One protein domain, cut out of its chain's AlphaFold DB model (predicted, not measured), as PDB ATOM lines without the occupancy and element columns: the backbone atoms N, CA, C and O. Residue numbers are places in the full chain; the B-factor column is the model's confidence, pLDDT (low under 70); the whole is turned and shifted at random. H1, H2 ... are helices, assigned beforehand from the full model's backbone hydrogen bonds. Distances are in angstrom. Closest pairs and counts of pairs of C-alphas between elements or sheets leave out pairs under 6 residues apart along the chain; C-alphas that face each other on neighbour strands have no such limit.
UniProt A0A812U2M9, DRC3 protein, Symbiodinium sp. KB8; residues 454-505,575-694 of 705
ATOM      1  N   ASN A 454     -38.267 -15.501   8.316       84.69
ATOM      2  CA  ASN A 454     -39.635 -15.633   7.820       84.69
ATOM      3  C   ASN A 454     -40.084 -14.390   7.038       84.69
ATOM      4  O   ASN A 454     -40.870 -14.506   6.107       84.69
ATOM      5  N   VAL A 455     -39.587 -13.202   7.384       85.62
ATOM      6  CA  VAL A 455     -39.944 -11.951   6.697       85.62
ATOM      7  C   VAL A 455     -39.111 -11.770   5.426       85.62
ATOM      8  O   VAL A 455     -39.618 -11.263   4.427       85.62
ATOM      9  N   LEU A 456     -37.868 -12.265   5.414       87.44
ATOM     10  CA  LEU A 456     -36.956 -12.158   4.268       87.44
ATOM     11  C   LEU A 456     -37.443 -12.905   3.011       87.44
ATOM     12  O   LEU A 456     -37.024 -12.567   1.906       87.44
ATOM     13  N   VAL A 457     -38.317 -13.910   3.159       85.56
ATOM     14  CA  VAL A 457     -38.876 -14.678   2.027       85.56
ATOM     15  C   VAL A 457     -40.036 -13.975   1.302       85.56
ATOM     16  O   VAL A 457     -40.463 -14.436   0.235       85.56
ATOM     17  N   LEU A 458     -40.556 -12.876   1.860       86.56
ATOM     18  CA  LEU A 458     -41.635 -12.088   1.260       86.56
ATOM     19  C   LEU A 458     -41.113 -11.280   0.065       86.56
ATOM     20  O   LEU A 458     -40.083 -10.610   0.147       86.56
ATOM     21  N   GLN A 459     -41.838 -11.302  -1.054       87.44
ATOM     22  CA  GLN A 459     -41.467 -10.551  -2.261       87.44
ATOM     23  C   GLN A 459     -41.573  -9.041  -2.054       87.44
ATOM     24  O   GLN A 459     -40.768  -8.294  -2.609       87.44
ATOM     25  N   CYS A 460     -42.540  -8.584  -1.255       88.88
ATOM     26  CA  CYS A 460     -42.724  -7.158  -0.982       88.88
ATOM     27  C   CYS A 460     -41.634  -6.553  -0.080       88.88
ATOM     28  O   CYS A 460     -41.452  -5.336  -0.091       88.88
ATOM     29  N   TYR A 461     -40.895  -7.378   0.674       91.69
ATOM     30  CA  TYR A 461     -40.032  -6.913   1.760       91.69
ATOM     31  C   TYR A 461     -38.926  -5.963   1.298       91.69
ATOM     32  O   TYR A 461     -38.795  -4.870   1.839       91.69
ATOM     33  N   GLN A 462     -38.165  -6.341   0.266       91.94
ATOM     34  CA  GLN A 462     -37.043  -5.525  -0.216       91.94
ATOM     35  C   GLN A 462     -37.509  -4.156  -0.728       91.94
ATOM     36  O   GLN A 462     -36.886  -3.143  -0.432       91.94
ATOM     37  N   GLY A 463     -38.641  -4.108  -1.440       93.44
ATOM     38  CA  GLY A 463     -39.203  -2.848  -1.928       93.44
ATOM     39  C   GLY A 463     -39.662  -1.930  -0.793       93.44
ATOM     40  O   GLY A 463     -39.367  -0.739  -0.813       93.44
ATOM     41  N   LEU A 464     -40.334  -2.491   0.219       94.69
ATOM     42  CA  LEU A 464     -40.756  -1.741   1.404       94.69
ATOM     43  C   LEU A 464     -39.558  -1.263   2.236       94.69
ATOM     44  O   LEU A 464     -39.589  -0.153   2.762       94.69
ATOM     45  N   LYS A 465     -38.504  -2.082   2.355       94.31
ATOM     46  CA  LYS A 465     -37.292  -1.759   3.121       94.31
ATOM     47  C   LYS A 465     -36.527  -0.590   2.501       94.31
ATOM     48  O   LYS A 465     -36.110   0.306   3.229       94.31
ATOM     49  N   GLU A 466     -36.374  -0.570   1.180       95.06
ATOM     50  CA  GLU A 466     -35.720   0.546   0.483       95.06
ATOM     51  C   GLU A 466     -36.568   1.830   0.525       95.06
ATOM     52  O   GLU A 466     -36.039   2.898   0.823       95.06
ATOM     53  N   ASP A 467     -37.894   1.740   0.352       96.00
ATOM     54  CA  ASP A 467     -38.790   2.903   0.514       96.00
ATOM     55  C   ASP A 467     -38.742   3.474   1.945       96.00
ATOM     56  O   ASP A 467     -38.720   4.692   2.141       96.00
ATOM     57  N   TYR A 468     -38.653   2.606   2.958       96.25
ATOM     58  CA  TYR A 468     -38.433   3.021   4.342       96.25
ATOM     59  C   TYR A 468     -37.067   3.687   4.535       96.25
ATOM     60  O   TYR A 468     -36.994   4.726   5.191       96.25
ATOM     61  N   ARG A 469     -35.994   3.129   3.951       96.19
ATOM     62  CA  ARG A 469     -34.632   3.695   4.002       96.19
ATOM     63  C   ARG A 469     -34.624   5.135   3.499       96.19
ATOM     64  O   ARG A 469     -34.112   6.019   4.190       96.19
ATOM     65  N   ASP A 470     -35.217   5.370   2.333       96.38
ATOM     66  CA  ASP A 470     -35.256   6.688   1.698       96.38
ATOM     67  C   ASP A 470     -36.053   7.696   2.538       96.38
ATOM     68  O   ASP A 470     -35.582   8.809   2.804       96.38
ATOM     69  N   LYS A 471     -37.233   7.296   3.028       97.19
ATOM     70  CA  LYS A 471     -38.078   8.146   3.880       97.19
ATOM     71  C   LYS A 471     -37.422   8.456   5.225       97.19
ATOM     72  O   LYS A 471     -37.421   9.614   5.641       97.19
ATOM     73  N   LEU A 472     -36.820   7.461   5.879       97.00
ATOM     74  CA  LEU A 472     -36.094   7.649   7.135       97.00
ATOM     75  C   LEU A 472     -34.906   8.597   6.947       97.00
ATOM     76  O   LEU A 472     -34.687   9.485   7.771       97.00
ATOM     77  N   SER A 473     -34.154   8.440   5.857       95.81
ATOM     78  CA  SER A 473     -33.017   9.305   5.538       95.81
ATOM     79  C   SER A 473     -33.437  10.774   5.398       95.81
ATOM     80  O   SER A 473     -32.780  11.661   5.952       95.81
ATOM     81  N   GLU A 474     -34.556  11.055   4.724       96.56
ATOM     82  CA  GLU A 474     -35.070  12.427   4.614       96.56
ATOM     83  C   GLU A 474     -35.596  12.975   5.956       96.56
ATOM     84  O   GLU A 474     -35.330  14.139   6.274       96.56
ATOM     85  N   GLU A 475     -36.235  12.157   6.800       96.88
ATOM     86  CA  GLU A 475     -36.631  12.574   8.158       96.88
ATOM     87  C   GLU A 475     -35.420  12.887   9.050       96.88
ATOM     88  O   GLU A 475     -35.389  13.930   9.716       96.88
ATOM     89  N   ILE A 476     -34.382  12.040   9.025       96.12
ATOM     90  CA  ILE A 476     -33.126  12.258   9.763       96.12
ATOM     91  C   ILE A 476     -32.455  13.546   9.289       96.12
ATOM     92  O   ILE A 476     -32.031  14.366  10.104       96.12
ATOM     93  N   LYS A 477     -32.378  13.771   7.977       95.25
ATOM     94  CA  LYS A 477     -31.813  14.993   7.392       95.25
ATOM     95  C   LYS A 477     -32.595  16.239   7.812       95.25
ATOM     96  O   LYS A 477     -31.988  17.254   8.158       95.25
ATOM     97  N   GLY A 478     -33.925  16.157   7.838       95.88
ATOM     98  CA  GLY A 478     -34.790  17.222   8.340       95.88
ATOM     99  C   GLY A 478     -34.555  17.523   9.822       95.88
ATOM    100  O   GLY A 478     -34.443  18.692  10.202       95.88
ATOM    101  N   LEU A 479     -34.439  16.487  10.661       96.25
ATOM    102  CA  LEU A 479     -34.094  16.639  12.076       96.25
ATOM    103  C   LEU A 479     -32.714  17.286  12.244       96.25
ATOM    104  O   LEU A 479     -32.603  18.257  12.993       96.25
ATOM    105  N   ARG A 480     -31.693  16.791  11.530       95.25
ATOM    106  CA  ARG A 480     -30.316  17.312  11.581       95.25
ATOM    107  C   ARG A 480     -30.285  18.808  11.306       95.25
ATOM    108  O   ARG A 480     -29.785  19.549  12.142       95.25
ATOM    109  N   ALA A 481     -30.924  19.265  10.230       94.44
ATOM    110  CA  ALA A 481     -30.971  20.687   9.891       94.44
ATOM    111  C   ALA A 481     -31.604  21.548  11.005       94.44
ATOM    112  O   ALA A 481     -31.034  22.565  11.405       94.44
ATOM    113  N   ARG A 482     -32.758  21.128  11.551       95.06
ATOM    114  CA  ARG A 482     -33.437  21.859  12.640       95.06
ATOM    115  C   ARG A 482     -32.607  21.878  13.925       95.06
ATOM    116  O   ARG A 482     -32.576  22.884  14.633       95.06
ATOM    117  N   MET A 483     -31.962  20.764  14.249       95.38
ATOM    118  CA  MET A 483     -31.182  20.601  15.475       95.38
ATOM    119  C   MET A 483     -29.839  21.327  15.401       95.38
ATOM    120  O   MET A 483     -29.460  21.976  16.374       95.38
ATOM    121  N   GLU A 484     -29.164  21.304  14.253       93.25
ATOM    122  CA  GLU A 484     -27.939  22.070  14.002       93.25
ATOM    123  C   GLU A 484     -28.184  23.576  14.129       93.25
ATOM    124  O   GLU A 484     -27.432  24.248  14.833       93.25
ATOM    125  N   GLU A 485     -29.278  24.102  13.566       94.44
ATOM    126  CA  GLU A 485     -29.646  25.518  13.705       94.44
ATOM    127  C   GLU A 485     -29.779  25.927  15.184       94.44
ATOM    128  O   GLU A 485     -29.206  26.929  15.630       94.44
ATOM    129  N   LYS A 486     -30.503  25.132  15.987       94.50
ATOM    130  CA  LYS A 486     -30.651  25.394  17.429       94.50
ATOM    131  C   LYS A 486     -29.335  25.212  18.180       94.50
ATOM    132  O   LYS A 486     -29.040  25.995  19.087       94.50
ATOM    133  N   ASN A 487     -28.537  24.222  17.794       94.62
ATOM    134  CA  ASN A 487     -27.244  23.953  18.400       94.62
ATOM    135  C   ASN A 487     -26.253  25.099  18.161       94.62
ATOM    136  O   ASN A 487     -25.575  25.525  19.092       94.62
ATOM    137  N   GLU A 488     -26.216  25.672  16.958       95.00
ATOM    138  CA  GLU A 488     -25.396  26.852  16.679       95.00
ATOM    139  C   GLU A 488     -25.781  28.034  17.571       95.00
ATOM    140  O   GLU A 488     -24.909  28.702  18.133       95.00
ATOM    141  N   VAL A 489     -27.082  28.287  17.747       95.00
ATOM    142  CA  VAL A 489     -27.562  29.333  18.663       95.00
ATOM    143  C   VAL A 489     -27.116  29.035  20.097       95.00
ATOM    144  O   VAL A 489     -26.636  29.943  20.782       95.00
ATOM    145  N   ARG A 490     -27.219  27.779  20.544       94.38
ATOM    146  CA  ARG A 490     -26.783  27.334  21.877       94.38
ATOM    147  C   ARG A 490     -25.295  27.597  22.085       94.38
ATOM    148  O   ARG A 490     -24.935  28.267  23.048       94.38
ATOM    149  N   LEU A 491     -24.446  27.152  21.157       94.38
ATOM    150  CA  LEU A 491     -22.992  27.319  21.222       94.38
ATOM    151  C   LEU A 491     -22.573  28.793  21.202       94.38
ATOM    152  O   LEU A 491     -21.700  29.194  21.971       94.38
ATOM    153  N   ARG A 492     -23.226  29.631  20.384       94.94
ATOM    154  CA  ARG A 492     -22.976  31.083  20.383       94.94
ATOM    155  C   ARG A 492     -23.315  31.713  21.731       94.94
ATOM    156  O   ARG A 492     -22.533  32.524  22.225       94.94
ATOM    157  N   LYS A 493     -24.453  31.347  22.333       94.38
ATOM    158  CA  LYS A 493     -24.854  31.869  23.647       94.38
ATOM    159  C   LYS A 493     -23.928  31.379  24.769       94.38
ATOM    160  O   LYS A 493     -23.531  32.200  25.586       94.38
ATOM    161  N   VAL A 494     -23.542  30.099  24.765       94.88
ATOM    162  CA  VAL A 494     -22.550  29.528  25.700       94.88
ATOM    163  C   VAL A 494     -21.230  30.293  25.606       94.88
ATOM    164  O   VAL A 494     -20.762  30.824  26.606       94.88
ATOM    165  N   SER A 495     -20.682  30.464  24.399       94.81
ATOM    166  CA  SER A 495     -19.424  31.198  24.210       94.81
ATOM    167  C   SER A 495     -19.518  32.661  24.657       94.81
ATOM    168  O   SER A 495     -18.568  33.199  25.225       94.81
ATOM    169  N   ALA A 496     -20.649  33.328  24.404       94.75
ATOM    170  CA  ALA A 496     -20.870  34.697  24.862       94.75
ATOM    171  C   ALA A 496     -20.939  34.784  26.395       94.75
ATOM    172  O   ALA A 496     -20.332  35.682  26.975       94.75
ATOM    173  N   PHE A 497     -21.625  33.837  27.041       95.50
ATOM    174  CA  PHE A 497     -21.709  33.743  28.496       95.50
ATOM    175  C   PHE A 497     -20.337  33.483  29.129       95.50
ATOM    176  O   PHE A 497     -19.924  34.231  30.010       95.50
ATOM    177  N   GLU A 498     -19.584  32.496  28.640       94.06
ATOM    178  CA  GLU A 498     -18.238  32.190  29.147       94.06
ATOM    179  C   GLU A 498     -17.290  33.391  29.036       94.06
ATOM    180  O   GLU A 498     -16.537  33.681  29.967       94.06
ATOM    181  N   LYS A 499     -17.357  34.135  27.923       93.88
ATOM    182  CA  LYS A 499     -16.589  35.377  27.745       93.88
ATOM    183  C   LYS A 499     -17.008  36.466  28.726       93.88
ATOM    184  O   LYS A 499     -16.135  37.178  29.213       93.88
ATOM    185  N   ALA A 500     -18.305  36.606  28.997       93.50
ATOM    186  CA  ALA A 500     -18.812  37.580  29.960       93.50
ATOM    187  C   ALA A 500     -18.328  37.254  31.379       93.50
ATOM    188  O   ALA A 500     -17.776  38.129  32.036       93.50
ATOM    189  N   ILE A 501     -18.421  35.987  31.802       92.94
ATOM    190  CA  ILE A 501     -17.904  35.535  33.105       92.94
ATOM    191  C   ILE A 501     -16.406  35.813  33.224       92.94
ATOM    192  O   ILE A 501     -15.974  36.408  34.204       92.94
ATOM    193  N   TYR A 502     -15.618  35.438  32.215       92.06
ATOM    194  CA  TYR A 502     -14.179  35.701  32.225       92.06
ATOM    195  C   TYR A 502     -13.857  37.200  32.301       92.06
ATOM    196  O   TYR A 502     -12.928  37.595  33.002       92.06
ATOM    197  N   ALA A 503     -14.613  38.042  31.592       93.12
ATOM    198  CA  ALA A 503     -14.431  39.487  31.643       93.12
ATOM    199  C   ALA A 503     -14.726  40.049  33.043       93.12
ATOM    200  O   ALA A 503     -13.898  40.795  33.558       93.12
ATOM    201  N   SER A 504     -15.830  39.639  33.676       92.38
ATOM    202  CA  SER A 504     -16.175  40.047  35.047       92.38
ATOM    203  C   SER A 504     -15.155  39.554  36.077       92.38
ATOM    204  O   SER A 504     -14.744  40.316  36.949       92.38
ATOM    205  N   GLU A 505     -14.693  38.303  35.962       90.62
ATOM    206  CA  GLU A 505     -13.632  37.754  36.822       90.62
ATOM    207  C   GLU A 505     -12.341  38.572  36.706       90.62
ATOM    208  O   GLU A 505     -11.717  38.893  37.718       90.62
ATOM    209  N   ASP A 575     -30.038  34.203  34.650       92.88
ATOM    210  CA  ASP A 575     -30.521  34.733  33.375       92.88
ATOM    211  C   ASP A 575     -30.182  33.817  32.194       92.88
ATOM    212  O   ASP A 575     -30.986  33.620  31.271       92.88
ATOM    213  N   PHE A 576     -28.963  33.278  32.193       95.19
ATOM    214  CA  PHE A 576     -28.491  32.381  31.151       95.19
ATOM    215  C   PHE A 576     -29.160  31.002  31.231       95.19
ATOM    216  O   PHE A 576     -29.502  30.436  30.188       95.19
ATOM    217  N   GLU A 577     -29.410  30.490  32.438       94.75
ATOM    218  CA  GLU A 577     -30.124  29.232  32.681       94.75
ATOM    219  C   GLU A 577     -31.551  29.291  32.146       94.75
ATOM    220  O   GLU A 577     -31.935  28.418  31.366       94.75
ATOM    221  N   ALA A 578     -32.299  30.360  32.436       92.81
ATOM    222  CA  ALA A 578     -33.644  30.549  31.893       92.81
ATOM    223  C   ALA A 578     -33.648  30.557  30.351       92.81
ATOM    224  O   ALA A 578     -34.376  29.798  29.708       92.81
ATOM    225  N   LYS A 579     -32.757  31.349  29.736       91.69
ATOM    226  CA  LYS A 579     -32.645  31.470  28.267       91.69
ATOM    227  C   LYS A 579     -32.185  30.178  27.585       91.69
ATOM    228  O   LYS A 579     -32.465  29.987  26.397       91.69
ATOM    229  N   THR A 580     -31.418  29.344  28.283       93.06
ATOM    230  CA  THR A 580     -30.919  28.061  27.768       93.06
ATOM    231  C   THR A 580     -31.957  26.963  27.942       93.06
ATOM    232  O   THR A 580     -32.142  26.171  27.021       93.06
ATOM    233  N   MET A 581     -32.705  26.970  29.046       92.25
ATOM    234  CA  MET A 581     -33.816  26.049  29.285       92.25
ATOM    235  C   MET A 581     -34.880  26.152  28.185       92.25
ATOM    236  O   MET A 581     -35.305  25.127  27.655       92.25
ATOM    237  N   ASP A 582     -35.240  27.368  27.765       93.25
ATOM    238  CA  ASP A 582     -36.169  27.580  26.646       93.25
ATOM    239  C   ASP A 582     -35.634  27.018  25.320       93.25
ATOM    240  O   ASP A 582     -36.380  26.440  24.524       93.25
ATOM    241  N   LEU A 583     -34.327  27.156  25.076       94.31
ATOM    242  CA  LEU A 583     -33.691  26.639  23.867       94.31
ATOM    243  C   LEU A 583     -33.652  25.106  23.867       94.31
ATOM    244  O   LEU A 583     -34.013  24.492  22.865       94.31
ATOM    245  N   VAL A 584     -33.266  24.496  24.991       94.12
ATOM    246  CA  VAL A 584     -33.264  23.037  25.172       94.12
ATOM    247  C   VAL A 584     -34.680  22.482  25.035       94.12
ATOM    248  O   VAL A 584     -34.877  21.479  24.356       94.12
ATOM    249  N   LYS A 585     -35.692  23.168  25.576       94.94
ATOM    250  CA  LYS A 585     -37.099  22.795  25.395       94.94
ATOM    251  C   LYS A 585     -37.509  22.791  23.920       94.94
ATOM    252  O   LYS A 585     -38.104  21.822  23.468       94.94
ATOM    253  N   SER A 586     -37.129  23.815  23.155       95.38
ATOM    254  CA  SER A 586     -37.378  23.836  21.705       95.38
ATOM    255  C   SER A 586     -36.666  22.697  20.961       95.38
ATOM    256  O   SER A 586     -37.201  22.208  19.970       95.38
ATOM    257  N   MET A 587     -35.479  22.273  21.407       95.56
ATOM    258  CA  MET A 587     -34.777  21.115  20.835       95.56
ATOM    259  C   MET A 587     -35.477  19.793  21.185       95.56
ATOM    260  O   MET A 587     -35.627  18.937  20.316       95.56
ATOM    261  N   LEU A 588     -35.983  19.653  22.414       96.25
ATOM    262  CA  LEU A 588     -36.806  18.509  22.822       96.25
ATOM    263  C   LEU A 588     -38.098  18.419  22.003       96.25
ATOM    264  O   LEU A 588     -38.501  17.326  21.621       96.25
ATOM    265  N   ASP A 589     -38.732  19.549  21.692       96.38
ATOM    266  CA  ASP A 589     -39.931  19.562  20.849       96.38
ATOM    267  C   ASP A 589     -39.616  19.107  19.410       96.38
ATOM    268  O   ASP A 589     -40.360  18.299  18.855       96.38
ATOM    269  N   ASN A 590     -38.472  19.516  18.841       96.12
ATOM    270  CA  ASN A 590     -37.996  19.003  17.545       96.12
ATOM    271  C   ASN A 590     -37.737  17.483  17.571       96.12
ATOM    272  O   ASN A 590     -38.024  16.801  16.585       96.12
ATOM    273  N   SER A 591     -37.181  16.967  18.678       96.19
ATOM    274  CA  SER A 591     -36.954  15.529  18.893       96.19
ATOM    275  C   SER A 591     -38.276  14.767  18.916       96.19
ATOM    276  O   SER A 591     -38.470  13.845  18.128       96.19
ATOM    277  N   ARG A 592     -39.232  15.209  19.744       96.12
ATOM    278  CA  ARG A 592     -40.565  14.590  19.849       96.12
ATOM    279  C   ARG A 592     -41.292  14.554  18.513       96.12
ATOM    280  O   ARG A 592     -41.907  13.549  18.170       96.12
ATOM    281  N   GLU A 593     -41.217  15.643  17.751       96.75
ATOM    282  CA  GLU A 593     -41.839  15.721  16.430       96.75
ATOM    283  C   GLU A 593     -41.217  14.713  15.451       96.75
ATOM    284  O   GLU A 593     -41.938  14.073  14.687       96.75
ATOM    285  N   PHE A 594     -39.892  14.535  15.485       97.25
ATOM    286  CA  PHE A 594     -39.207  13.519  14.682       97.25
ATOM    287  C   PHE A 594     -39.609  12.099  15.083       97.25
ATOM    288  O   PHE A 594     -39.979  11.325  14.207       97.25
ATOM    289  N   PHE A 595     -39.595  11.763  16.375       96.56
ATOM    290  CA  PHE A 595     -39.965  10.417  16.822       96.56
ATOM    291  C   PHE A 595     -41.438  10.099  16.548       96.56
ATOM    292  O   PHE A 595     -41.742   8.989  16.129       96.56
ATOM    293  N   THR A 596     -42.333  11.090  16.628       96.56
ATOM    294  CA  THR A 596     -43.734  10.926  16.193       96.56
ATOM    295  C   THR A 596     -43.818  10.582  14.699       96.56
ATOM    296  O   THR A 596     -44.527   9.657  14.309       96.56
ATOM    297  N   ARG A 597     -43.060  11.288  13.845       96.50
ATOM    298  CA  ARG A 597     -42.999  10.977  12.405       96.50
ATOM    299  C   ARG A 597     -42.376   9.610  12.129       96.50
ATOM    300  O   ARG A 597     -42.829   8.914  11.225       96.50
ATOM    301  N   LEU A 598     -41.372   9.219  12.912       96.00
ATOM    302  CA  LEU A 598     -40.727   7.914  12.811       96.00
ATOM    303  C   LEU A 598     -41.687   6.778  13.179       96.00
ATOM    304  O   LEU A 598     -41.766   5.793  12.452       96.00
ATOM    305  N   GLU A 599     -42.471   6.935  14.245       95.56
ATOM    306  CA  GLU A 599     -43.525   5.985  14.613       95.56
ATOM    307  C   GLU A 599     -44.586   5.842  13.515       95.56
ATOM    308  O   GLU A 599     -45.077   4.743  13.264       95.56
ATOM    309  N   ASP A 600     -44.963   6.933  12.846       96.00
ATOM    310  CA  ASP A 600     -45.926   6.880  11.743       96.00
ATOM    311  C   ASP A 600     -45.340   6.215  10.490       96.00
ATOM    312  O   ASP A 600     -46.032   5.441   9.817       96.00
ATOM    313  N   LEU A 601     -44.055   6.453  10.203       96.12
ATOM    314  CA  LEU A 601     -43.324   5.759   9.145       96.12
ATOM    315  C   LEU A 601     -43.256   4.247   9.423       96.12
ATOM    316  O   LEU A 601     -43.531   3.443   8.529       96.12
ATOM    317  N   GLU A 602     -42.969   3.869  10.670       94.94
ATOM    318  CA  GLU A 602     -42.934   2.480  11.135       94.94
ATOM    319  C   GLU A 602     -44.303   1.804  11.004       94.94
ATOM    320  O   GLU A 602     -44.419   0.743  10.391       94.94
ATOM    321  N   LYS A 603     -45.378   2.457  11.466       94.62
ATOM    322  CA  LYS A 603     -46.753   1.955  11.287       94.62
ATOM    323  C   LYS A 603     -47.082   1.719   9.813       94.62
ATOM    324  O   LYS A 603     -47.681   0.694   9.479       94.62
ATOM    325  N   SER A 604     -46.703   2.645   8.928       95.81
ATOM    326  CA  SER A 604     -46.947   2.511   7.486       95.81
ATOM    327  C   SER A 604     -46.189   1.327   6.886       95.81
ATOM    328  O   SER A 604     -46.764   0.582   6.089       95.81
ATOM    329  N   PHE A 605     -44.922   1.147   7.259       95.19
ATOM    330  CA  PHE A 605     -44.100   0.031   6.797       95.19
ATOM    331  C   PHE A 605     -44.669  -1.312   7.258       95.19
ATOM    332  O   PHE A 605     -44.894  -2.203   6.438       95.19
ATOM    333  N   LEU A 606     -44.980  -1.436   8.547       92.00
ATOM    334  CA  LEU A 606     -45.494  -2.671   9.137       92.00
ATOM    335  C   LEU A 606     -46.880  -3.045   8.607       92.00
ATOM    336  O   LEU A 606     -47.156  -4.226   8.383       92.00
ATOM    337  N   THR A 607     -47.740  -2.052   8.353       94.31
ATOM    338  CA  THR A 607     -49.045  -2.278   7.714       94.31
ATOM    339  C   THR A 607     -48.854  -2.835   6.305       94.31
ATOM    340  O   THR A 607     -49.404  -3.890   5.991       94.31
ATOM    341  N   GLY A 608     -48.000  -2.204   5.488       94.19
ATOM    342  CA  GLY A 608     -47.698  -2.685   4.135       94.19
ATOM    343  C   GLY A 608     -47.054  -4.076   4.122       94.19
ATOM    344  O   GLY A 608     -47.389  -4.912   3.280       94.19
ATOM    345  N   LEU A 609     -46.180  -4.362   5.088       92.88
ATOM    346  CA  LEU A 609     -45.549  -5.671   5.233       92.88
ATOM    347  C   LEU A 609     -46.572  -6.753   5.602       92.88
ATOM    348  O   LEU A 609     -46.566  -7.834   5.016       92.88
ATOM    349  N   THR A 610     -47.480  -6.451   6.529       91.81
ATOM    350  CA  THR A 610     -48.535  -7.373   6.973       91.81
ATOM    351  C   THR A 610     -49.552  -7.645   5.862       91.81
ATOM    352  O   THR A 610     -49.952  -8.791   5.651       91.81
ATOM    353  N   GLU A 611     -49.967  -6.620   5.119       93.06
ATOM    354  CA  GLU A 611     -50.861  -6.767   3.961       93.06
ATOM    355  C   GLU A 611     -50.208  -7.582   2.836       93.06
ATOM    356  O   GLU A 611     -50.840  -8.484   2.275       93.06
ATOM    357  N   GLY A 612     -48.926  -7.322   2.552       91.31
ATOM    358  CA  GLY A 612     -48.142  -8.084   1.580       91.31
ATOM    359  C   GLY A 612     -47.979  -9.551   1.982       91.31
ATOM    360  O   GLY A 612     -48.239 -10.441   1.171       91.31
ATOM    361  N   ALA A 613     -47.652  -9.815   3.251       90.19
ATOM    362  CA  ALA A 613     -47.548 -11.170   3.789       90.19
ATOM    363  C   ALA A 613     -48.872 -11.937   3.679       90.19
ATOM    364  O   ALA A 613     -48.892 -13.068   3.195       90.19
ATOM    365  N   ASN A 614     -49.992 -11.321   4.072       89.88
ATOM    366  CA  ASN A 614     -51.314 -11.945   3.963       89.88
ATOM    367  C   ASN A 614     -51.689 -12.246   2.507       89.88
ATOM    368  O   ASN A 614     -52.154 -13.349   2.222       89.88
ATOM    369  N   SER A 615     -51.426 -11.311   1.592       89.69
ATOM    370  CA  SER A 615     -51.699 -11.490   0.162       89.69
ATOM    371  C   SER A 615     -50.874 -12.631  -0.444       89.69
ATOM    372  O   SER A 615     -51.403 -13.436  -1.210       89.69
ATOM    373  N   GLU A 616     -49.591 -12.752  -0.083       88.31
ATOM    374  CA  GLU A 616     -48.731 -13.854  -0.542       88.31
ATOM    375  C   GLU A 616     -49.140 -15.210   0.055       88.31
ATOM    376  O   GLU A 616     -49.128 -16.211  -0.662       88.31
ATOM    377  N   ILE A 617     -49.548 -15.258   1.328       86.94
ATOM    378  CA  ILE A 617     -50.085 -16.477   1.963       86.94
ATOM    379  C   ILE A 617     -51.382 -16.923   1.268       86.94
ATOM    380  O   ILE A 617     -51.567 -18.109   0.981       86.94
ATOM    381  N   GLU A 618     -52.288 -15.992   0.970       86.94
ATOM    382  CA  GLU A 618     -53.544 -16.284   0.265       86.94
ATOM    383  C   GLU A 618     -53.297 -16.751  -1.175       86.94
ATOM    384  O   GLU A 618     -53.871 -17.752  -1.608       86.94
ATOM    385  N   ALA A 619     -52.385 -16.102  -1.903       85.81
ATOM    386  CA  ALA A 619     -51.993 -16.537  -3.240       85.81
ATOM    387  C   ALA A 619     -51.341 -17.931  -3.216       85.81
ATOM    388  O   ALA A 619     -51.619 -18.769  -4.076       85.81
ATOM    389  N   PHE A 620     -50.501 -18.211  -2.217       82.31
ATOM    390  CA  PHE A 620     -49.827 -19.499  -2.068       82.31
ATOM    391  C   PHE A 620     -50.803 -20.638  -1.744       82.31
ATOM    392  O   PHE A 620     -50.720 -21.700  -2.365       82.31
ATOM    393  N   THR A 621     -51.771 -20.413  -0.848       80.31
ATOM    394  CA  THR A 621     -52.804 -21.416  -0.522       80.31
ATOM    395  C   THR A 621     -53.688 -21.741  -1.730       80.31
ATOM    396  O   THR A 621     -53.929 -22.915  -2.004       80.31
ATOM    397  N   GLN A 622     -54.071 -20.740  -2.529       78.19
ATOM    398  CA  GLN A 622     -54.821 -20.948  -3.780       78.19
ATOM    399  C   GLN A 622     -54.000 -21.668  -4.866       78.19
ATOM    400  O   GLN A 622     -54.543 -22.433  -5.663       78.19
ATOM    401  N   THR A 623     -52.683 -21.445  -4.914       71.62
ATOM    402  CA  THR A 623     -51.802 -22.051  -5.928       71.62
ATOM    403  C   THR A 623     -51.463 -23.510  -5.604       71.62
ATOM    404  O   THR A 623     -51.364 -24.324  -6.524       71.62
ATOM    405  N   GLN A 624     -51.362 -23.880  -4.320       63.16
ATOM    406  CA  GLN A 624     -51.199 -25.280  -3.898       63.16
ATOM    407  C   GLN A 624     -52.376 -26.179  -4.316       63.16
ATOM    408  O   GLN A 624     -52.165 -27.365  -4.568       63.16
ATOM    409  N   GLU A 625     -53.587 -25.631  -4.463       56.53
ATOM    410  CA  GLU A 625     -54.745 -26.363  -5.001       56.53
ATOM    411  C   GLU A 625     -54.678 -26.571  -6.532       56.53
ATOM    412  O   GLU A 625     -55.408 -27.403  -7.071       56.53
ATOM    413  N   SER A 626     -53.792 -25.857  -7.243       52.78
ATOM    414  CA  SER A 626     -53.765 -25.751  -8.715       52.78
ATOM    415  C   SER A 626     -52.486 -26.297  -9.381       52.78
ATOM    416  O   SER A 626     -52.565 -26.895 -10.458       52.78
ATOM    417  N   ALA A 627     -51.300 -26.150  -8.774       53.16
ATOM    418  CA  ALA A 627     -50.028 -26.531  -9.401       53.16
ATOM    419  C   ALA A 627     -48.976 -27.012  -8.379       53.16
ATOM    420  O   ALA A 627     -48.414 -26.234  -7.616       53.16
ATOM    421  N   MET A 628     -48.663 -28.311  -8.402       48.69
ATOM    422  CA  MET A 628     -47.806 -29.001  -7.419       48.69
ATOM    423  C   MET A 628     -46.280 -28.977  -7.688       48.69
ATOM    424  O   MET A 628     -45.584 -29.830  -7.145       48.69
ATOM    425  N   ALA A 629     -45.712 -28.092  -8.518       51.31
ATOM    426  CA  ALA A 629     -44.394 -28.409  -9.104       51.31
ATOM    427  C   ALA A 629     -43.220 -27.418  -8.976       51.31
ATOM    428  O   ALA A 629     -42.125 -27.843  -9.326       51.31
ATOM    429  N   ASP A 630     -43.352 -26.170  -8.504       51.00
ATOM    430  CA  ASP A 630     -42.221 -25.225  -8.675       51.00
ATOM    431  C   ASP A 630     -42.140 -24.080  -7.645       51.00
ATOM    432  O   ASP A 630     -42.068 -22.904  -7.994       51.00
ATOM    433  N   THR A 631     -42.208 -24.390  -6.345       61.91
ATOM    434  CA  THR A 631     -42.033 -23.377  -5.283       61.91
ATOM    435  C   THR A 631     -40.808 -23.659  -4.421       61.91
ATOM    436  O   THR A 631     -40.572 -24.794  -4.013       61.91
ATOM    437  N   ASP A 632     -40.035 -22.602  -4.146       72.44
ATOM    438  CA  ASP A 632     -38.858 -22.618  -3.273       72.44
ATOM    439  C   ASP A 632     -39.188 -23.298  -1.921       72.44
ATOM    440  O   ASP A 632     -40.113 -22.849  -1.229       72.44
ATOM    441  N   PRO A 633     -38.458 -24.364  -1.522       75.62
ATOM    442  CA  PRO A 633     -38.702 -25.104  -0.283       75.62
ATOM    443  C   PRO A 633     -38.723 -24.230   0.977       75.62
ATOM    444  O   PRO A 633     -39.490 -24.500   1.904       75.62
ATOM    445  N   GLN A 634     -37.898 -23.181   1.023       74.06
ATOM    446  CA  GLN A 634     -37.798 -22.291   2.180       74.06
ATOM    447  C   GLN A 634     -38.993 -21.335   2.243       74.06
ATOM    448  O   GLN A 634     -39.580 -21.135   3.308       74.06
ATOM    449  N   LYS A 635     -39.426 -20.824   1.088       79.12
ATOM    450  CA  LYS A 635     -40.638 -20.007   0.971       79.12
ATOM    451  C   LYS A 635     -41.902 -20.816   1.297       79.12
ATOM    452  O   LYS A 635     -42.776 -20.331   2.012       79.12
ATOM    453  N   ALA A 636     -41.965 -22.075   0.860       76.94
ATOM    454  CA  ALA A 636     -43.069 -22.985   1.166       76.94
ATOM    455  C   ALA A 636     -43.166 -23.334   2.664       76.94
ATOM    456  O   ALA A 636     -44.273 -23.431   3.190       76.94
ATOM    457  N   LYS A 637     -42.031 -23.483   3.364       81.31
ATOM    458  CA  LYS A 637     -41.994 -23.731   4.819       81.31
ATOM    459  C   LYS A 637     -42.709 -22.623   5.598       81.31
ATOM    460  O   LYS A 637     -43.536 -22.925   6.453       81.31
ATOM    461  N   TYR A 638     -42.401 -21.362   5.295       80.38
ATOM    462  CA  TYR A 638     -42.890 -20.219   6.069       80.38
ATOM    463  C   TYR A 638     -44.287 -19.747   5.649       80.38
ATOM    464  O   TYR A 638     -45.091 -19.406   6.512       80.38
ATOM    465  N   LEU A 639     -44.631 -19.797   4.356       81.00
ATOM    466  CA  LEU A 639     -45.974 -19.411   3.895       81.00
ATOM    467  C   LEU A 639     -47.067 -20.414   4.288       81.00
ATOM    468  O   LEU A 639     -48.232 -20.037   4.388       81.00
ATOM    469  N   ASN A 640     -46.709 -21.676   4.548       81.19
ATOM    470  CA  ASN A 640     -47.662 -22.693   4.995       81.19
ATOM    471  C   ASN A 640     -48.007 -22.579   6.495       81.19
ATOM    472  O   ASN A 640     -48.985 -23.168   6.950       81.19
ATOM    473  N   ASN A 641     -47.221 -21.822   7.273       84.19
ATOM    474  CA  ASN A 641     -47.425 -21.630   8.706       84.19
ATOM    475  C   ASN A 641     -47.776 -20.168   9.030       84.19
ATOM    476  O   ASN A 641     -46.943 -19.377   9.475       84.19
ATOM    477  N   ARG A 642     -49.047 -19.810   8.806       85.56
ATOM    478  CA  ARG A 642     -49.575 -18.446   9.013       85.56
ATOM    479  C   ARG A 642     -49.344 -17.917  10.433       85.56
ATOM    480  O   ARG A 642     -49.104 -16.726  10.606       85.56
ATOM    481  N   GLU A 643     -49.433 -18.779  11.442       87.19
ATOM    482  CA  GLU A 643     -49.247 -18.392  12.845       87.19
ATOM    483  C   GLU A 643     -47.788 -18.009  13.130       87.19
ATOM    484  O   GLU A 643     -47.526 -16.962  13.719       87.19
ATOM    485  N   GLU A 644     -46.837 -18.788  12.610       87.56
ATOM    486  CA  GLU A 644     -45.400 -18.517  12.739       87.56
ATOM    487  C   GLU A 644     -44.971 -17.243  11.986       87.56
ATOM    488  O   GLU A 644     -44.145 -16.481  12.491       87.56
ATOM    489  N   MET A 645     -45.564 -16.958  10.819       87.88
ATOM    490  CA  MET A 645     -45.345 -15.693  10.102       87.88
ATOM    491  C   MET A 645     -45.870 -14.488  10.895       87.88
ATOM    492  O   MET A 645     -45.150 -13.507  11.075       87.88
ATOM    493  N   ASN A 646     -47.102 -14.556  11.408       88.19
ATOM    494  CA  ASN A 646     -47.689 -13.453  12.177       88.19
ATOM    495  C   ASN A 646     -46.930 -13.196  13.487       88.19
ATOM    496  O   ASN A 646     -46.736 -12.041  13.874       88.19
ATOM    497  N   GLN A 647     -46.457 -14.253  14.152       90.31
ATOM    498  CA  GLN A 647     -45.604 -14.111  15.330       90.31
ATOM    499  C   GLN A 647     -44.270 -13.439  14.982       90.31
ATOM    500  O   GLN A 647     -43.821 -12.566  15.723       90.31
ATOM    501  N   ALA A 648     -43.651 -13.795  13.851       89.81
ATOM    502  CA  ALA A 648     -42.423 -13.152  13.388       89.81
ATOM    503  C   ALA A 648     -42.630 -11.660  13.072       89.81
ATOM    504  O   ALA A 648     -41.815 -10.842  13.491       89.81
ATOM    505  N   LEU A 649     -43.736 -11.294  12.412       89.88
ATOM    506  CA  LEU A 649     -44.101  -9.894  12.146       89.88
ATOM    507  C   LEU A 649     -44.337  -9.096  13.436       89.88
ATOM    508  O   LEU A 649     -43.916  -7.943  13.532       89.88
ATOM    509  N   THR A 650     -44.967  -9.712  14.439       90.12
ATOM    510  CA  THR A 650     -45.197  -9.090  15.754       90.12
ATOM    511  C   THR A 650     -43.872  -8.862  16.481       90.12
ATOM    512  O   THR A 650     -43.586  -7.748  16.898       90.12
ATOM    513  N   ASN A 651     -43.008  -9.881  16.546       90.75
ATOM    514  CA  ASN A 651     -41.691  -9.756  17.177       90.75
ATOM    515  C   ASN A 651     -40.822  -8.692  16.487       90.75
ATOM    516  O   ASN A 651     -40.119  -7.941  17.158       90.75
ATOM    517  N   PHE A 652     -40.883  -8.621  15.154       91.12
ATOM    518  CA  PHE A 652     -40.185  -7.610  14.361       91.12
ATOM    519  C   PHE A 652     -40.687  -6.193  14.683       91.12
ATOM    520  O   PHE A 652     -39.892  -5.296  14.959       91.12
ATOM    521  N   THR A 653     -42.011  -6.026  14.746       89.94
ATOM    522  CA  THR A 653     -42.675  -4.777  15.154       89.94
ATOM    523  C   THR A 653     -42.247  -4.337  16.554       89.94
ATOM    524  O   THR A 653     -41.881  -3.180  16.766       89.94
ATOM    525  N   ASP A 654     -42.273  -5.256  17.520       91.75
ATOM    526  CA  ASP A 654     -41.926  -4.968  18.911       91.75
ATOM    527  C   ASP A 654     -40.450  -4.574  19.053       91.75
ATOM    528  O   ASP A 654     -40.126  -3.652  19.805       91.75
ATOM    529  N   ALA A 655     -39.555  -5.221  18.297       91.88
ATOM    530  CA  ALA A 655     -38.133  -4.888  18.273       91.88
ATOM    531  C   ALA A 655     -37.882  -3.474  17.723       91.88
ATOM    532  O   ALA A 655     -37.154  -2.696  18.346       91.88
ATOM    533  N   HIS A 656     -38.523  -3.111  16.607       93.44
ATOM    534  CA  HIS A 656     -38.432  -1.770  16.025       93.44
ATOM    535  C   HIS A 656     -38.967  -0.697  16.976       93.44
ATOM    536  O   HIS A 656     -38.260   0.265  17.279       93.44
ATOM    537  N   ASN A 657     -40.176  -0.884  17.510       92.81
ATOM    538  CA  ASN A 657     -40.779   0.067  18.445       92.81
ATOM    539  C   ASN A 657     -39.931   0.235  19.710       92.81
ATOM    540  O   ASN A 657     -39.694   1.359  20.147       92.81
ATOM    541  N   SER A 658     -39.411  -0.865  20.268       94.00
ATOM    542  CA  SER A 658     -38.519  -0.801  21.427       94.00
ATOM    543  C   SER A 658     -37.243  -0.015  21.122       94.00
ATOM    544  O   SER A 658     -36.818   0.795  21.948       94.00
ATOM    545  N   LEU A 659     -36.647  -0.203  19.941       94.69
ATOM    546  CA  LEU A 659     -35.469   0.552  19.524       94.69
ATOM    547  C   LEU A 659     -35.782   2.047  19.365       94.69
ATOM    548  O   LEU A 659     -35.027   2.869  19.881       94.69
ATOM    549  N   ILE A 660     -36.903   2.401  18.730       94.50
ATOM    550  CA  ILE A 660     -37.360   3.791  18.580       94.50
ATOM    551  C   ILE A 660     -37.520   4.454  19.956       94.50
ATOM    552  O   ILE A 660     -36.931   5.511  20.190       94.50
ATOM    553  N   THR A 661     -38.225   3.811  20.894       95.19
ATOM    554  CA  THR A 661     -38.411   4.332  22.261       95.19
ATOM    555  C   THR A 661     -37.078   4.517  22.986       95.19
ATOM    556  O   THR A 661     -36.826   5.578  23.553       95.19
ATOM    557  N   ASN A 662     -36.175   3.534  22.909       95.31
ATOM    558  CA  ASN A 662     -34.853   3.634  23.532       95.31
ATOM    559  C   ASN A 662     -34.036   4.816  22.975       95.31
ATOM    560  O   ASN A 662     -33.278   5.453  23.711       95.31
ATOM    561  N   LYS A 663     -34.166   5.108  21.675       95.19
ATOM    562  CA  LYS A 663     -33.461   6.213  21.008       95.19
ATOM    563  C   LYS A 663     -34.059   7.575  21.368       95.19
ATOM    564  O   LYS A 663     -33.283   8.518  21.549       95.19
ATOM    565  N   ASP A 664     -35.378   7.668  21.526       95.75
ATOM    566  CA  ASP A 664     -36.059   8.878  22.015       95.75
ATOM    567  C   ASP A 664     -35.663   9.197  23.461       95.75
ATOM    568  O   ASP A 664     -35.189  10.300  23.765       95.75
ATOM    569  N   ASP A 665     -35.723   8.191  24.337       96.00
ATOM    570  CA  ASP A 665     -35.294   8.313  25.730       96.00
ATOM    571  C   ASP A 665     -33.823   8.723  25.823       96.00
ATOM    572  O   ASP A 665     -33.464   9.609  26.603       96.00
ATOM    573  N   TYR A 666     -32.953   8.115  25.011       95.62
ATOM    574  CA  TYR A 666     -31.542   8.483  24.958       95.62
ATOM    575  C   TYR A 666     -31.358   9.960  24.593       95.62
ATOM    576  O   TYR A 666     -30.669  10.685  25.317       95.62
ATOM    577  N   MET A 667     -31.992  10.427  23.513       95.00
ATOM    578  CA  MET A 667     -31.849  11.807  23.047       95.00
ATOM    579  C   MET A 667     -32.375  12.807  24.086       95.00
ATOM    580  O   MET A 667     -31.692  13.775  24.437       95.00
ATOM    581  N   THR A 668     -33.545  12.523  24.657       95.25
ATOM    582  CA  THR A 668     -34.158  13.321  25.723       95.25
ATOM    583  C   THR A 668     -33.260  13.395  26.961       95.25
ATOM    584  O   THR A 668     -33.039  14.475  27.523       95.25
ATOM    585  N   ASN A 669     -32.688  12.264  27.380       95.12
ATOM    586  CA  ASN A 669     -31.797  12.199  28.535       95.12
ATOM    587  C   ASN A 669     -30.487  12.959  28.304       95.12
ATOM    588  O   ASN A 669     -30.042  13.662  29.212       95.12
ATOM    589  N   GLN A 670     -29.893  12.883  27.108       94.62
ATOM    590  CA  GLN A 670     -28.677  13.634  26.773       94.62
ATOM    591  C   GLN A 670     -28.895  15.148  26.881       94.62
ATOM    592  O   GLN A 670     -28.104  15.839  27.526       94.62
ATOM    593  N   MET A 671     -29.995  15.667  26.326       94.62
ATOM    594  CA  MET A 671     -30.306  17.101  26.383       94.62
ATOM    595  C   MET A 671     -30.532  17.592  27.821       94.62
ATOM    596  O   MET A 671     -29.973  18.611  28.236       94.62
ATOM    597  N   ASN A 672     -31.317  16.846  28.606       93.38
ATOM    598  CA  ASN A 672     -31.608  17.193  29.999       93.38
ATOM    599  C   ASN A 672     -30.367  17.080  30.895       93.38
ATOM    600  O   ASN A 672     -30.123  17.952  31.734       93.38
ATOM    601  N   SER A 673     -29.571  16.022  30.706       94.00
ATOM    602  CA  SER A 673     -28.324  15.802  31.437       94.00
ATOM    603  C   SER A 673     -27.314  16.905  31.144       94.00
ATOM    604  O   SER A 673     -26.754  17.465  32.085       94.00
ATOM    605  N   TRP A 674     -27.146  17.288  29.872       94.44
ATOM    606  CA  TRP A 674     -26.274  18.399  29.495       94.44
ATOM    607  C   TRP A 674     -26.689  19.700  30.180       94.44
ATOM    608  O   TRP A 674     -25.849  20.352  30.797       94.44
ATOM    609  N   ASN A 675     -27.979  20.049  30.113       91.56
ATOM    610  CA  ASN A 675     -28.482  21.285  30.708       91.56
ATOM    611  C   ASN A 675     -28.183  21.320  32.214       91.56
ATOM    612  O   ASN A 675     -27.593  22.273  32.711       91.56
ATOM    613  N   ARG A 676     -28.502  20.239  32.932       91.69
ATOM    614  CA  ARG A 676     -28.242  20.134  34.371       91.69
ATOM    615  C   ARG A 676     -26.750  20.208  34.706       91.69
ATOM    616  O   ARG A 676     -26.348  21.031  35.527       91.69
ATOM    617  N   ALA A 677     -25.940  19.370  34.063       94.00
ATOM    618  CA  ALA A 677     -24.514  19.256  34.352       94.00
ATOM    619  C   ALA A 677     -23.763  20.560  34.063       94.00
ATOM    620  O   ALA A 677     -22.876  20.938  34.825       94.00
ATOM    621  N   TYR A 678     -24.128  21.273  32.993       93.12
ATOM    622  CA  TYR A 678     -23.505  22.545  32.640       93.12
ATOM    623  C   TYR A 678     -23.644  23.575  33.775       93.12
ATOM    624  O   TYR A 678     -22.641  24.112  34.252       93.12
ATOM    625  N   PHE A 679     -24.866  23.811  34.265       92.38
ATOM    626  CA  PHE A 679     -25.106  24.803  35.318       92.38
ATOM    627  C   PHE A 679     -24.607  24.343  36.694       92.38
ATOM    628  O   PHE A 679     -24.042  25.152  37.429       92.38
ATOM    629  N   GLU A 680     -24.734  23.057  37.039       92.50
ATOM    630  CA  GLU A 680     -24.168  22.509  38.283       92.50
ATOM    631  C   GLU A 680     -22.637  22.662  38.328       92.50
ATOM    632  O   GLU A 680     -22.098  23.110  39.342       92.50
ATOM    633  N   ASN A 681     -21.937  22.384  37.224       92.94
ATOM    634  CA  ASN A 681     -20.483  22.550  37.141       92.94
ATOM    635  C   ASN A 681     -20.057  24.016  37.279       92.94
ATOM    636  O   ASN A 681     -19.079  24.311  37.972       92.94
ATOM    637  N   HIS A 682     -20.794  24.945  36.663       89.94
ATOM    638  CA  HIS A 682     -20.528  26.375  36.824       89.94
ATOM    639  C   HIS A 682     -20.729  26.831  38.273       89.94
ATOM    640  O   HIS A 682     -19.831  27.467  38.828       89.94
ATOM    641  N   ARG A 683     -21.836  26.445  38.923       89.75
ATOM    642  CA  ARG A 683     -22.079  26.749  40.347       89.75
ATOM    643  C   ARG A 683     -20.986  26.175  41.244       89.75
ATOM    644  O   ARG A 683     -20.470  26.877  42.108       89.75
ATOM    645  N   ALA A 684     -20.582  24.927  41.009       89.44
ATOM    646  CA  ALA A 684     -19.515  24.281  41.767       89.44
ATOM    647  C   ALA A 684     -18.165  24.997  41.595       89.44
ATOM    648  O   ALA A 684     -17.438  25.188  42.573       89.44
ATOM    649  N   ARG A 685     -17.832  25.437  40.373       88.38
ATOM    650  CA  ARG A 685     -16.623  26.229  40.102       88.38
ATOM    651  C   ARG A 685     -16.629  27.543  40.882       88.38
ATOM    652  O   ARG A 685     -15.622  27.862  41.508       88.38
ATOM    653  N   GLN A 686     -17.746  28.268  40.872       83.94
ATOM    654  CA  GLN A 686     -17.886  29.537  41.593       83.94
ATOM    655  C   GLN A 686     -17.819  29.337  43.113       83.94
ATOM    656  O   GLN A 686     -17.047  30.008  43.795       83.94
ATOM    657  N   TYR A 687     -18.514  28.326  43.641       83.12
ATOM    658  CA  TYR A 687     -18.443  27.954  45.056       83.12
ATOM    659  C   TYR A 687     -17.005  27.649  45.509       83.12
ATOM    660  O   TYR A 687     -16.540  28.166  46.527       83.12
ATOM    661  N   ASN A 688     -16.274  26.842  44.735       83.00
ATOM    662  CA  ASN A 688     -14.890  26.489  45.050       83.00
ATOM    663  C   ASN A 688     -13.946  27.696  44.954       83.00
ATOM    664  O   ASN A 688     -13.068  27.834  45.805       83.00
ATOM    665  N   ARG A 689     -14.134  28.581  43.964       82.94
ATOM    666  CA  ARG A 689     -13.343  29.813  43.810       82.94
ATOM    667  C   ARG A 689     -13.475  30.707  45.041       82.94
ATOM    668  O   ARG A 689     -12.464  31.111  45.611       82.94
ATOM    669  N   ASN A 690     -14.705  30.957  45.483       75.94
ATOM    670  CA  ASN A 690     -14.971  31.862  46.602       75.94
ATOM    671  C   ASN A 690     -14.408  31.285  47.909       75.94
ATOM    672  O   ASN A 690     -13.766  31.993  48.683       75.94
ATOM    673  N   ARG A 691     -14.541  29.968  48.116       73.62
ATOM    674  CA  ARG A 691     -14.010  29.289  49.307       73.62
ATOM    675  C   ARG A 691     -12.482  29.215  49.346       73.62
ATOM    676  O   ARG A 691     -11.905  29.216  50.423       73.62
ATOM    677  N   GLN A 692     -11.812  29.161  48.196       72.00
ATOM    678  CA  GLN A 692     -10.346  29.237  48.144       72.00
ATOM    679  C   GLN A 692      -9.815  30.644  48.455       72.00
ATOM    680  O   GLN A 692      -8.684  30.773  48.921       72.00
ATOM    681  N   ARG A 693     -10.611  31.689  48.198       66.75
ATOM    682  CA  ARG A 693     -10.235  33.092  48.435       66.75
ATOM    683  C   ARG A 693     -10.563  33.593  49.840       66.75
ATOM    684  O   ARG A 693      -9.902  34.516  50.303       66.75
ATOM    685  N   ALA A 694     -11.521  32.974  50.524       52.44
ATOM    686  CA  ALA A 694     -11.793  33.193  51.940       52.44
ATOM    687  C   ALA A 694     -11.059  32.128  52.782       52.44
ATOM    688  O   ALA A 694     -11.610  31.049  52.996       52.44
TER     689      ALA A 694
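This is residues 454 to 505 and 575 to 694 of the 705 residues of the protein "DRC3 protein" of Symbiodinium sp. KB8 (UniProt A0A812U2M9). A slender rod of three long helices laid lengthwise: H4 and H1 each pack on H2, which runs between them in the opposite direction, and H1 and H4 stay apart from each other. Short H3 sits near one end of the rod, in the turn from H2 to H4, beside residues 616 to 620 of H2; residues 625 to 630 stick out at that end, and residues 499 to 505 of H1 and residues 683 to 694, of which 683 to 693 belong to H4, stick out at the other. The printed part has 172 residues with four named helices, H1 H2 H3 H4 along the chain, and no named strand; the class is all helix. It is extended, with a radius of gyration of the C-alphas of 26.1 A and spans of 93 by 28 by 20 A.

H4, residues 642 to 693, is the longest helix. It touches H2, residues 575 to 624, at a shallow tilt of 11 degrees, opposite ways; their closest C-alphas, those of Leu 588 and Thr 668, are 6.5 A apart. H2 is the hub, touching three helices. It touches H1, residues 461 to 505, at a shallow tilt of 8 degrees, opposite ways, with the closest C-alphas, those of Met 483 and Met 587, 6.5 A apart. H3, residues 633 to 639, only just touches residues 616 to 620 of H2, with 3 pairs of C-alphas within 8 A; the closest, Ile 617 and Leu 639, are 5.4 A apart. Their steep tilt of 67 degrees is only just short of about perpendicular. H3 and H4 touch only at the corner, and only just, with 3 pairs within 8 A; the closest C-alphas are those of Tyr 638 and Met 645, 6.5 A apart, and the lines are about perpendicular at 77 degrees. H1 is apart from H3 and from H4. The helix packing is mostly aligned, only just, with 2 of 3 tilts shallow. Every O i to N i+4 pair is within hydrogen-bond range in H1, H3 and H4, and 45 of 46 in H2.

H4 is 75.9 A long from first to last C-alpha and ends at C-alpha 693 (-10.235, 33.092, 48.435). H2 is 73.6 A long and begins at C-alpha 575 (-30.521, 34.733, 33.375). H1 is 62.6 A long and begins at C-alpha 461 (-40.032, -6.913, 1.760). H3 has 7 residues.

The C-alphas farthest apart are those of Ser 626 and Ala 694, 94.4 A. Residues 506 to 574 are not printed, and C-alphas 505 and 575 across this cut are 17.5 A apart. The link H2 to H3 is short and H3 to H4 is tight. The mean pLDDT of the printed part is 89.2; residues 624 to 631 and 693 to 694 are under 70.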